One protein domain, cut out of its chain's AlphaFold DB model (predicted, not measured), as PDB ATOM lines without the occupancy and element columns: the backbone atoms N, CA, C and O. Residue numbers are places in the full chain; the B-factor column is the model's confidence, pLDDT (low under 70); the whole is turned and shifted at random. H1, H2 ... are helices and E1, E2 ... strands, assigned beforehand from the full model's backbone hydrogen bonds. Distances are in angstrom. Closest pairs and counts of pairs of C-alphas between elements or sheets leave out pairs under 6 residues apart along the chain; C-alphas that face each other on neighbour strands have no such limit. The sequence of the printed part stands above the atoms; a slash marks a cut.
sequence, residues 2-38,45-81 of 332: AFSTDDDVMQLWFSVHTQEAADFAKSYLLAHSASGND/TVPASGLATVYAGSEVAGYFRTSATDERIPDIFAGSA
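This is residues 2 to 38 and 45 to 81 of the 332 residues of an uncharacterized protein of Microbacterium sp. 13-71-7 (UniProt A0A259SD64). A small sheet of three strands, E1, E4 and E3, has the long helix H1 lying along it over one face and the short helix H2 on the opposite face. The remaining strand, E2, lies away from this body near one end of the long axis, and the loop of residues 64 to 75 reaches the other end. The printed part has 74 residues, with two named helices and four named strands in the order E1, H1, E2, E3, H2, E4; the sheet's order is E1, E4, E3, antiparallel throughout, and the class is mixed, helices and strands. The whole is compact, with a radius of gyration of the C-alphas of 12.1 A, yet elongated in outline, spanning 38 by 21 by 21 A.

E1 covers residues 9 to 12, 10.1 A long, with C-alpha 9 at (100.785, 71.999, 96.411). H1 follows at residues 19 to 31, 18.1 A, beginning with C-alpha 19 at (81.890, 74.116, 103.645). E2 is residues 34 to 37, 10.1 A. After the cut come E3, residues 51 to 56, 13.1 A, and H2, residues 58 to 63, 8.5 A. E4, residues 76 to 80, 13.1 A, ends with C-alpha 80 at (99.940, 74.087, 90.694).

E4 is the inner strand of the sheet. E1 is antiparallel to it at 160 degrees, with N 10 and O 78 within hydrogen-bond range at 2.8 A. E3 is antiparallel to E4 at 168 degrees, with N 55 and O 77 at 2.8 A. H1 is on the sheet at a height of 8.4 A, over E3 and only just over E4, where 3 of its 13 C-alphas fall; it runs along the strands, at 3 degrees to E3 on the local plane. Its closest C-alphas to E3 are those of Ala 22 and Ala 56, 5.0 A apart. H2 is on the opposite face, over E3 at a height of 6.7 A, giving three layers, helices on both faces of a sheet. H2 only just stands up from the sheet, rising 40.2 degrees; its closest C-alphas to E4 are those of Val 60 and Phe 77, 6.2 A. E2 pairs with no named strand, though residues 34 to 35 of E2 pair briefly with residues 45 to 46, antiparallel. E2 and H1 are apart. In H1 and H2 every O i to N i+4 pair is within hydrogen-bond range.

The C-alphas farthest apart are those of Asp 38 and Thr 69, 38.2 A. Residues 39 to 44 are not printed, and C-alphas 38 and 45 are 9.4 A apart across the cut. The link from H2 to E4, 12 residues, is long. Mean pLDDT of the printed part is 77.6; residues 2 to 9, 36 to 38 and 80 to 81 are under 70.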
ATOM      1  N   ALA A   2      98.639  79.577 108.922       22.94
ATOM      2  CA  ALA A   2      99.922  78.930 108.668       22.94
ATOM      3  C   ALA A   2      99.920  78.522 107.192       22.94
ATOM      4  O   ALA A   2      98.984  77.859 106.751       22.94
ATOM      5  N   PHE A   3     100.900  78.986 106.425       31.67
ATOM      6  CA  PHE A   3     101.043  78.673 105.007       31.67
ATOM      7  C   PHE A   3     102.372  77.944 104.841       31.67
ATOM      8  O   PHE A   3     103.419  78.505 105.145       31.67
ATOM      9  N   SER A   4     102.305  76.683 104.421       29.28
ATOM     10  CA  SER A   4     103.453  75.926 103.932       29.28
ATOM     11  C   SER A   4     103.280  75.845 102.423       29.28
ATOM     12  O   SER A   4     102.426  75.100 101.945       29.28
ATOM     13  N   THR A   5     104.003  76.676 101.679       32.81
ATOM     14  CA  THR A   5     104.155  76.499 100.232       32.81
ATOM     15  C   THR A   5     105.268  75.489 100.052       32.81
ATOM     16  O   THR A   5     106.441  75.825 100.146       32.81
ATOM     17  N   ASP A   6     104.892  74.235  99.865       36.25
ATOM     18  CA  ASP A   6     105.719  73.363  99.047       36.25
ATOM     19  C   ASP A   6     105.339  73.747  97.608       36.25
ATOM     20  O   ASP A   6     104.145  73.766  97.300       36.25
ATOM     21  N   ASP A   7     106.289  74.179  96.772       51.22
ATOM     22  CA  ASP A   7     106.075  75.027  95.572       51.22
ATOM     23  C   ASP A   7     105.053  74.506  94.520       51.22
ATOM     24  O   ASP A   7     104.708  75.223  93.580       51.22
ATOM     25  N   ASP A   8     104.509  73.294  94.681       58.47
ATOM     26  CA  ASP A   8     103.541  72.662  93.778       58.47
ATOM     27  C   ASP A   8     102.184  72.291  94.398       58.47
ATOM     28  O   ASP A   8     101.255  71.930  93.663       58.47
ATOM     29  N   VAL A   9     102.033  72.359  95.724       64.81
ATOM     30  CA  VAL A   9     100.785  71.999  96.411       64.81
ATOM     31  C   VAL A   9     100.459  73.034  97.474       64.81
ATOM     32  O   VAL A   9     101.229  73.295  98.391       64.81
ATOM     33  N   MET A  10      99.256  73.586  97.383       76.38
ATOM     34  CA  MET A  10      98.723  74.493  98.380       76.38
ATOM     35  C   MET A  10      97.735  73.759  99.281       76.38
ATOM     36  O   MET A  10      96.753  73.178  98.812       76.38
ATOM     37  N   GLN A  11      97.978  73.846 100.586       83.62
ATOM     38  CA  GLN A  11      97.088  73.331 101.620       83.62
ATOM     39  C   GLN A  11      96.712  74.456 102.580       83.62
ATOM     40  O   GLN A  11      97.588  75.180 103.055       83.62
ATOM     41  N   LEU A  12      95.418  74.610 102.874       82.31
ATOM     42  CA  LEU A  12      94.938  75.591 103.850       82.31
ATOM     43  C   LEU A  12      94.052  74.908 104.889       82.31
ATOM     44  O   LEU A  12      93.099  74.217 104.533       82.31
ATOM     45  N   TRP A  13      94.352  75.167 106.162       87.81
ATOM     46  CA  TRP A  13      93.485  74.862 107.299       87.81
ATOM     47  C   TRP A  13      92.907  76.157 107.854       87.81
ATOM     48  O   TRP A  13      93.638  77.100 108.182       87.81
ATOM     49  N   PHE A  14      91.590  76.203 107.978       83.88
ATOM     50  CA  PHE A  14      90.870  77.321 108.553       83.88
ATOM     51  C   PHE A  14      90.675  77.131 110.047       83.88
ATOM     52  O   PHE A  14      90.596  76.028 110.572       83.88
ATOM     53  N   SER A  15      90.549  78.249 110.756       78.75
ATOM     54  CA  SER A  15      90.115  78.243 112.154       78.75
ATOM     55  C   SER A  15      88.644  77.837 112.310       78.75
ATOM     56  O   SER A  15      88.215  77.515 113.412       78.75
ATOM     57  N   VAL A  16      87.870  77.885 111.218       79.75
ATOM     58  CA  VAL A  16      86.455  77.510 111.144       79.75
ATOM     59  C   VAL A  16      86.278  76.564 109.952       79.75
ATOM     60  O   VAL A  16      86.320  77.005 108.806       79.75
ATOM     61  N   HIS A  17      86.102  75.271 110.239       82.94
ATOM     62  CA  HIS A  17      85.971  74.193 109.250       82.94
ATOM     63  C   HIS A  17      84.531  74.077 108.736       82.94
ATOM     64  O   HIS A  17      83.785  73.179 109.133       82.94
ATOM     65  N   THR A  18      84.104  75.020 107.897       91.19
ATOM     66  CA  THR A  18      82.784  74.968 107.250       91.19
ATOM     67  C   THR A  18      82.907  74.886 105.737       91.19
ATOM     68  O   THR A  18      83.845  75.420 105.139       91.19
ATOM     69  N   GLN A  19      81.930  74.231 105.102       92.19
ATOM     70  CA  GLN A  19      81.890  74.116 103.645       92.19
ATOM     71  C   GLN A  19      81.810  75.501 102.991       92.19
ATOM     72  O   GLN A  19      82.488  75.745 102.002       92.19
ATOM     73  N   GLU A  20      81.076  76.442 103.587       91.50
ATOM     74  CA  GLU A  20      80.947  77.804 103.066       91.50
ATOM     75  C   GLU A  20      82.289  78.555 103.065       91.50
ATOM     76  O   GLU A  20      82.584  79.294 102.124       91.50
ATOM     77  N   ALA A  21      83.122  78.357 104.093       87.62
ATOM     78  CA  ALA A  21      84.454  78.956 104.152       87.62
ATOM     79  C   ALA A  21      85.387  78.356 103.087       87.62
ATOM     80  O   ALA A  21      86.133  79.087 102.430       87.62
ATOM     81  N   ALA A  22      85.300  77.040 102.868       91.12
ATOM     82  CA  ALA A  22      86.031  76.343 101.813       91.12
ATOM     83  C   ALA A  22      85.597  76.776 100.408       91.12
ATOM     84  O   ALA A  22      86.445  77.083  99.568       91.12
ATOM     85  N   ASP A  23      84.298  76.907 100.160       93.25
ATOM     86  CA  ASP A  23      83.775  77.352  98.868       93.25
ATOM     87  C   ASP A  23      84.163  78.805  98.570       93.25
ATOM     88  O   ASP A  23      84.546  79.135  97.438       93.25
ATOM     89  N   PHE A  24      84.132  79.671  99.588       93.06
ATOM     90  CA  PHE A  24      84.613  81.045  99.475       93.06
ATOM     91  C   PHE A  24      86.096  81.084  99.100       93.06
ATOM     92  O   PHE A  24      86.468  81.746  98.130       93.06
ATOM     93  N   ALA A  25      86.943  80.351  99.825       90.94
ATOM     94  CA  ALA A  25      88.375  80.332  99.565       90.94
ATOM     95  C   ALA A  25      88.696  79.763  98.176       90.94
ATOM     96  O   ALA A  25      89.479  80.364  97.443       90.94
ATOM     97  N   LYS A  26      88.046  78.670  97.757       92.69
ATOM     98  CA  LYS A  26      88.184  78.124  96.397       92.69
ATOM     99  C   LYS A  26      87.794  79.141  95.331       92.69
ATOM    100  O   LYS A  26      88.534  79.328  94.367       92.69
ATOM    101  N   SER A  27      86.671  79.830  95.519       91.81
ATOM    102  CA  SER A  27      86.216  80.874  94.597       91.81
ATOM    103  C   SER A  27      87.209  82.034  94.528       91.81
ATOM    104  O   SER A  27      87.555  82.485  93.438       91.81
ATOM    105  N   TYR A  28      87.719  82.478  95.679       89.62
ATOM    106  CA  TYR A  28      88.742  83.512  95.760       89.62
ATOM    107  C   TYR A  28      90.005  83.096  94.994       89.62
ATOM    108  O   TYR A  28      90.452  83.818  94.107       89.62
ATOM    109  N   LEU A  29      90.533  81.905  95.265       88.12
ATOM    110  CA  LEU A  29      91.758  81.402  94.645       88.12
ATOM    111  C   LEU A  29      91.647  81.296  93.120       88.12
ATOM    112  O   LEU A  29      92.571  81.702  92.416       88.12
ATOM    113  N   LEU A  30      90.506  80.816  92.614       86.62
ATOM    114  CA  LEU A  30      90.251  80.674  91.178       86.62
ATOM    115  C   LEU A  30      89.979  82.015  90.472       86.62
ATOM    116  O   LEU A  30      90.242  82.132  89.277       86.62
ATOM    117  N   ALA A  31      89.475  83.025  91.188       88.06
ATOM    118  CA  ALA A  31      89.143  84.336  90.625       88.06
ATOM    119  C   ALA A  31      90.303  85.349  90.649       88.06
ATOM    120  O   ALA A  31      90.243  86.352  89.939       88.06
ATOM    121  N   HIS A  32      91.349  85.113  91.448       84.62
ATOM    122  CA  HIS A  32      92.456  86.058  91.621       84.62
ATOM    123  C   HIS A  32      93.706  85.625  90.855       84.62
ATOM    124  O   HIS A  32      93.983  84.440  90.685       84.62
ATOM    125  N   SER A  33      94.485  86.599  90.387       80.88
ATOM    126  CA  SER A  33      95.815  86.366  89.824       80.88
ATOM    127  C   SER A  33      96.890  86.448  90.906       80.88
ATOM    128  O   SER A  33      96.801  87.306  91.784       80.88
ATOM    129  N   ALA A  34      97.938  85.637  90.794       70.75
ATOM    130  CA  ALA A  34      99.136  85.738  91.625       70.75
ATOM    131  C   ALA A  34     100.319  86.269  90.808       70.75
ATOM    132  O   ALA A  34     100.417  86.029  89.605       70.75
ATOM    133  N   SER A  35     101.221  86.995  91.468       70.62
ATOM    134  CA  SER A  35     102.520  87.351  90.891       70.62
ATOM    135  C   SER A  35     103.544  86.296  91.291       70.62
ATOM    136  O   SER A  35     103.580  85.881  92.445       70.62
ATOM    137  N   GLY A  36     104.369  85.878  90.344       62.41
ATOM    138  CA  GLY A  36     105.479  84.956  90.538       62.41
ATOM    139  C   GLY A  36     106.632  85.322  89.613       62.41
ATOM    140  O   GLY A  36     106.595  86.352  88.946       62.41
ATOM    141  N   ASN A  37     107.643  84.465  89.560       62.84
ATOM    142  CA  ASN A  37     108.724  84.570  88.590       62.84
ATOM    143  C   ASN A  37     108.732  83.313  87.723       62.84
ATOM    144  O   ASN A  37     108.396  82.226  88.193       62.84
ATOM    145  N   ASP A  38     109.101  83.454  86.455       54.12
ATOM    146  CA  ASP A  38     109.441  82.304  85.633       54.12
ATOM    147  C   ASP A  38     110.802  81.714  86.040       54.12
ATOM    148  O   ASP A  38     111.528  82.243  86.887       54.12
ATOM    149  N   THR A  45     102.733  87.150  85.889       76.25
ATOM    150  CA  THR A  45     101.417  87.095  86.538       76.25
ATOM    151  C   THR A  45     100.667  85.864  86.047       76.25
ATOM    152  O   THR A  45     100.477  85.688  84.843       76.25
ATOM    153  N   VAL A  46     100.225  85.016  86.973       72.94
ATOM    154  CA  VAL A  46      99.474  83.791  86.679       72.94
ATOM    155  C   VAL A  46      98.008  83.942  87.106       72.94
ATOM    156  O   VAL A  46      97.741  84.459  88.193       72.94
ATOM    157  N   PRO A  47      97.034  83.522  86.280       78.81
ATOM    158  CA  PRO A  47      95.625  83.499  86.674       78.81
ATOM    159  C   PRO A  47      95.355  82.387  87.702       78.81
ATOM    160  O   PRO A  47      96.177  81.486  87.872       78.81
ATOM    161  N   ALA A  48      94.195  82.439  88.364       81.75
ATOM    162  CA  ALA A  48      93.731  81.428  89.326       81.75
ATOM    163  C   ALA A  48      94.764  81.085  90.416       81.75
ATOM    164  O   ALA A  48      94.958  79.925  90.780       81.75
ATOM    165  N   SER A  49      95.487  82.099  90.892       81.50
ATOM    166  CA  SER A  49      96.578  81.969  91.861       81.50
ATOM    167  C   SER A  49      97.671  80.960  91.460       81.50
ATOM    168  O   SER A  49      98.397  80.473  92.317       81.50
ATOM    169  N   GLY A  50      97.801  80.627  90.168       74.00
ATOM    170  CA  GLY A  50      98.756  79.629  89.670       74.00
ATOM    171  C   GLY A  50      98.321  78.166  89.833       74.00
ATOM    172  O   GLY A  50      99.124  77.262  89.595       74.00
ATOM    173  N   LEU A  51      97.065  77.914  90.208       80.19
ATOM    174  CA  LEU A  51      96.535  76.588  90.535       80.19
ATOM    175  C   LEU A  51      95.800  75.964  89.338       80.19
ATOM    176  O   LEU A  51      95.060  76.645  88.629       80.19
ATOM    177  N   ALA A  52      95.978  74.658  89.118       76.75
ATOM    178  CA  ALA A  52      95.248  73.900  88.092       76.75
ATOM    179  C   ALA A  52      93.938  73.324  88.625       76.75
ATOM    180  O   ALA A  52      92.913  73.370  87.946       76.75
ATOM    181  N   THR A  53      93.978  72.782  89.840       82.56
ATOM    182  CA  THR A  53      92.825  72.152  90.482       82.56
ATOM    183  C   THR A  53      92.782  72.588  91.932       82.56
ATOM    184  O   THR A  53      93.801  72.537  92.616       82.56
ATOM    185  N   VAL A  54      91.597  72.983  92.395       88.75
ATOM    186  CA  VAL A  54      91.326  73.359  93.785       88.75
ATOM    187  C   VAL A  54      90.164  72.509  94.291       88.75
ATOM    188  O   VAL A  54      89.064  72.582  93.739       88.75
ATOM    189  N   TYR A  55      90.418  71.714  95.326       90.38
ATOM    190  CA  TYR A  55      89.425  70.956  96.080       90.38
ATOM    191  C   TYR A  55      89.068  71.729  97.356       90.38
ATOM    192  O   TYR A  55      89.966  72.247  98.023       90.38
ATOM    193  N   ALA A  56      87.775  71.801  97.689       94.69
ATOM    194  CA  ALA A  56      87.257  72.497  98.870       94.69
ATOM    195  C   ALA A  56      86.344  71.626  99.746       94.69
ATOM    196  O   ALA A  56      85.379  71.032  99.259       94.69
ATOM    197  N   GLY A  57      86.626  71.582 101.051       91.94
ATOM    198  CA  GLY A  57      85.788  70.926 102.058       91.94
ATOM    199  C   GLY A  57      85.488  69.466 101.712       91.94
ATOM    200  O   GLY A  57      86.384  68.630 101.616       91.94
ATOM    201  N   SER A  58      84.220  69.145 101.470       93.19
ATOM    202  CA  SER A  58      83.778  67.803 101.066       93.19
ATOM    203  C   SER A  58      84.456  67.266  99.798       93.19
ATOM    204  O   SER A  58      84.630  66.055  99.672       93.19
ATOM    205  N   GLU A  59      84.911  68.124  98.883       90.19
ATOM    206  CA  GLU A  59      85.701  67.688  97.727       90.19
ATOM    207  C   GLU A  59      87.100  67.215  98.138       90.19
ATOM    208  O   GLU A  59      87.624  66.270  97.553       90.19
ATOM    209  N   VAL A  60      87.689  67.844  99.162       87.06
ATOM    210  CA  VAL A  60      88.958  67.413  99.760       87.06
ATOM    211  C   VAL A  60      88.765  66.060 100.443       87.06
ATOM    212  O   VAL A  60      89.561  65.144 100.251       87.06
ATOM    213  N   ALA A  61      87.648  65.883 101.149       82.62
ATOM    214  CA  ALA A  61      87.274  64.596 101.728       82.62
ATOM    215  C   ALA A  61      87.073  63.507 100.666       82.62
ATOM    216  O   ALA A  61      87.552  62.387 100.831       82.62
ATOM    217  N   GLY A  62      86.435  63.847  99.541       79.06
ATOM    218  CA  GLY A  62      86.291  62.959  98.388       79.06
ATOM    219  C   GLY A  62      87.634  62.592  97.759       79.06
ATOM    220  O   GLY A  62      87.863  61.425  97.435       79.06
ATOM    221  N   TYR A  63      88.546  63.559  97.649       80.50
ATOM    222  CA  TYR A  63      89.908  63.341  97.167       80.50
ATOM    223  C   TYR A  63      90.685  62.377  98.078       80.50
ATOM    224  O   TYR A  63      91.267  61.406  97.597       80.50
ATOM    225  N   PHE A  64      90.621  62.583  99.396       77.75
ATOM    226  CA  PHE A  64      91.287  61.735 100.392       77.75
ATOM    227  C   PHE A  64      90.501  60.479 100.782       77.75
ATOM    228  O   PHE A  64      90.964  59.702 101.614       77.75
ATOM    229  N   ARG A  65      89.322  60.264 100.186       86.44
ATOM    230  CA  ARG A  65      88.413  59.149 100.496       86.44
ATOM    231  C   ARG A  65      88.141  59.005 102.000       86.44
ATOM    232  O   ARG A  65      88.096  57.893 102.523       86.44
ATOM    233  N   THR A  66      87.957  60.131 102.683       82.38
ATOM    234  CA  THR A  66      87.639  60.199 104.117       82.38
ATOM    235  C   THR A  66      86.352  60.999 104.358       82.38
ATOM    236  O   THR A  66      85.660  61.392 103.418       82.38
ATOM    237  N   SER A  67      85.990  61.205 105.626       83.19
ATOM    238  CA  SER A  67      84.866  62.054 106.026       83.19
ATOM    239  C   SER A  67      85.207  63.537 105.872       83.19
ATOM    240  O   SER A  67      86.305  63.964 106.216       83.19
ATOM    241  N   ALA A  68      84.229  64.352 105.470       80.38
ATOM    242  CA  ALA A  68      84.340  65.815 105.497       80.38
ATOM    243  C   ALA A  68      84.483  66.392 106.917       80.38
ATOM    244  O   ALA A  68      84.825  67.555 107.075       80.38
ATOM    245  N   THR A  69      84.236  65.578 107.946       80.06
ATOM    246  CA  THR A  69      84.455  65.924 109.357       80.06
ATOM    247  C   THR A  69      85.804  65.435 109.893       80.06
ATOM    248  O   THR A  69      86.028  65.494 111.099       80.06
ATOM    249  N   ASP A  70      86.668  64.860 109.050       77.00
ATOM    250  CA  ASP A  70      88.002  64.418 109.459       77.00
ATOM    251  C   ASP A  70      88.905  65.641 109.659       77.00
ATOM    252  O   ASP A  70      89.324  66.281 108.703       77.00
ATOM    253  N   GLU A  71      89.224  65.979 110.908       77.81
ATOM    254  CA  GLU A  71      90.023  67.174 111.222       77.81
ATOM    255  C   GLU A  71      91.476  67.107 110.705       77.81
ATOM    256  O   GLU A  71      92.215  68.086 110.809       77.81
ATOM    257  N   ARG A  72      91.915  65.956 110.175       77.25
ATOM    258  CA  ARG A  72      93.280  65.747 109.668       77.25
ATOM    259  C   ARG A  72      93.459  66.173 108.211       77.25
ATOM    260  O   ARG A  72      94.598  66.283 107.767       77.25
ATOM    261  N   ILE A  73      92.376  66.388 107.462       78.00
ATOM    262  CA  ILE A  73      92.453  66.881 106.080       78.00
ATOM    263  C   ILE A  73      92.361  68.414 106.046       78.00
ATOM    264  O   ILE A  73      91.724  68.999 106.923       78.00
ATOM    265  N   PRO A  74      93.002  69.087 105.073       84.69
ATOM    266  CA  PRO A  74      92.864  70.531 104.914       84.69
ATOM    267  C   PRO A  74      91.471  70.918 104.411       84.69
ATOM    268  O   PRO A  74      90.794  70.132 103.751       84.69
ATOM    269  N   ASP A  75      91.074  72.167 104.648       88.44
ATOM    270  CA  ASP A  75      89.852  72.737 104.072       88.44
ATOM    271  C   ASP A  75      90.016  73.043 102.579       88.44
ATOM    272  O   ASP A  75      89.051  72.954 101.817       88.44
ATOM    273  N   ILE A  76      91.239  73.381 102.154       92.31
ATOM    274  CA  ILE A  76      91.622  73.534 100.747       92.31
ATOM    275  C   ILE A  76      92.815  72.646 100.440       92.31
ATOM    276  O   ILE A  76      93.850  72.736 101.098       92.31
ATOM    277  N   PHE A  77      92.696  71.865  99.372       86.25
ATOM    278  CA  PHE A  77      93.809  71.148  98.763       86.25
ATOM    279  C   PHE A  77      93.885  71.526  97.285       86.25
ATOM    280  O   PHE A  77      92.912  71.354  96.553       86.25
ATOM    281  N   ALA A  78      95.015  72.057  96.828       82.38
ATOM    282  CA  ALA A  78      95.172  72.493  95.448       82.38
ATOM    283  C   ALA A  78      96.559  72.174  94.889       82.38
ATOM    284  O   ALA A  78      97.543  72.201  95.619       82.38
ATOM    285  N   GLY A  79      96.629  71.898  93.586       70.56
ATOM    286  CA  GLY A  79      97.884  71.661  92.864       70.56
ATOM    287  C   GLY A  79      98.187  72.773  91.860       70.56
ATOM    288  O   GLY A  79      97.260  73.323  91.255       70.56
ATOM    289  N   SER A  80      99.468  73.092  91.667       62.56
ATOM    290  CA  SER A  80      99.940  74.087  90.694       62.56
ATOM    291  C   SER A  80      99.684  73.647  89.238       62.56
ATOM    292  O   SER A  80      99.621  72.458  88.918       62.56
ATOM    293  N   ALA A  81      99.493  74.610  88.328       51.91
ATOM    294  CA  ALA A  81      99.187  74.344  86.915       51.91
ATOM    295  C   ALA A  81     100.407  74.156  85.999       51.91
ATOM    296  O   ALA A  81     100.234  73.912  84.802       51.91
TER     297      ALA A  81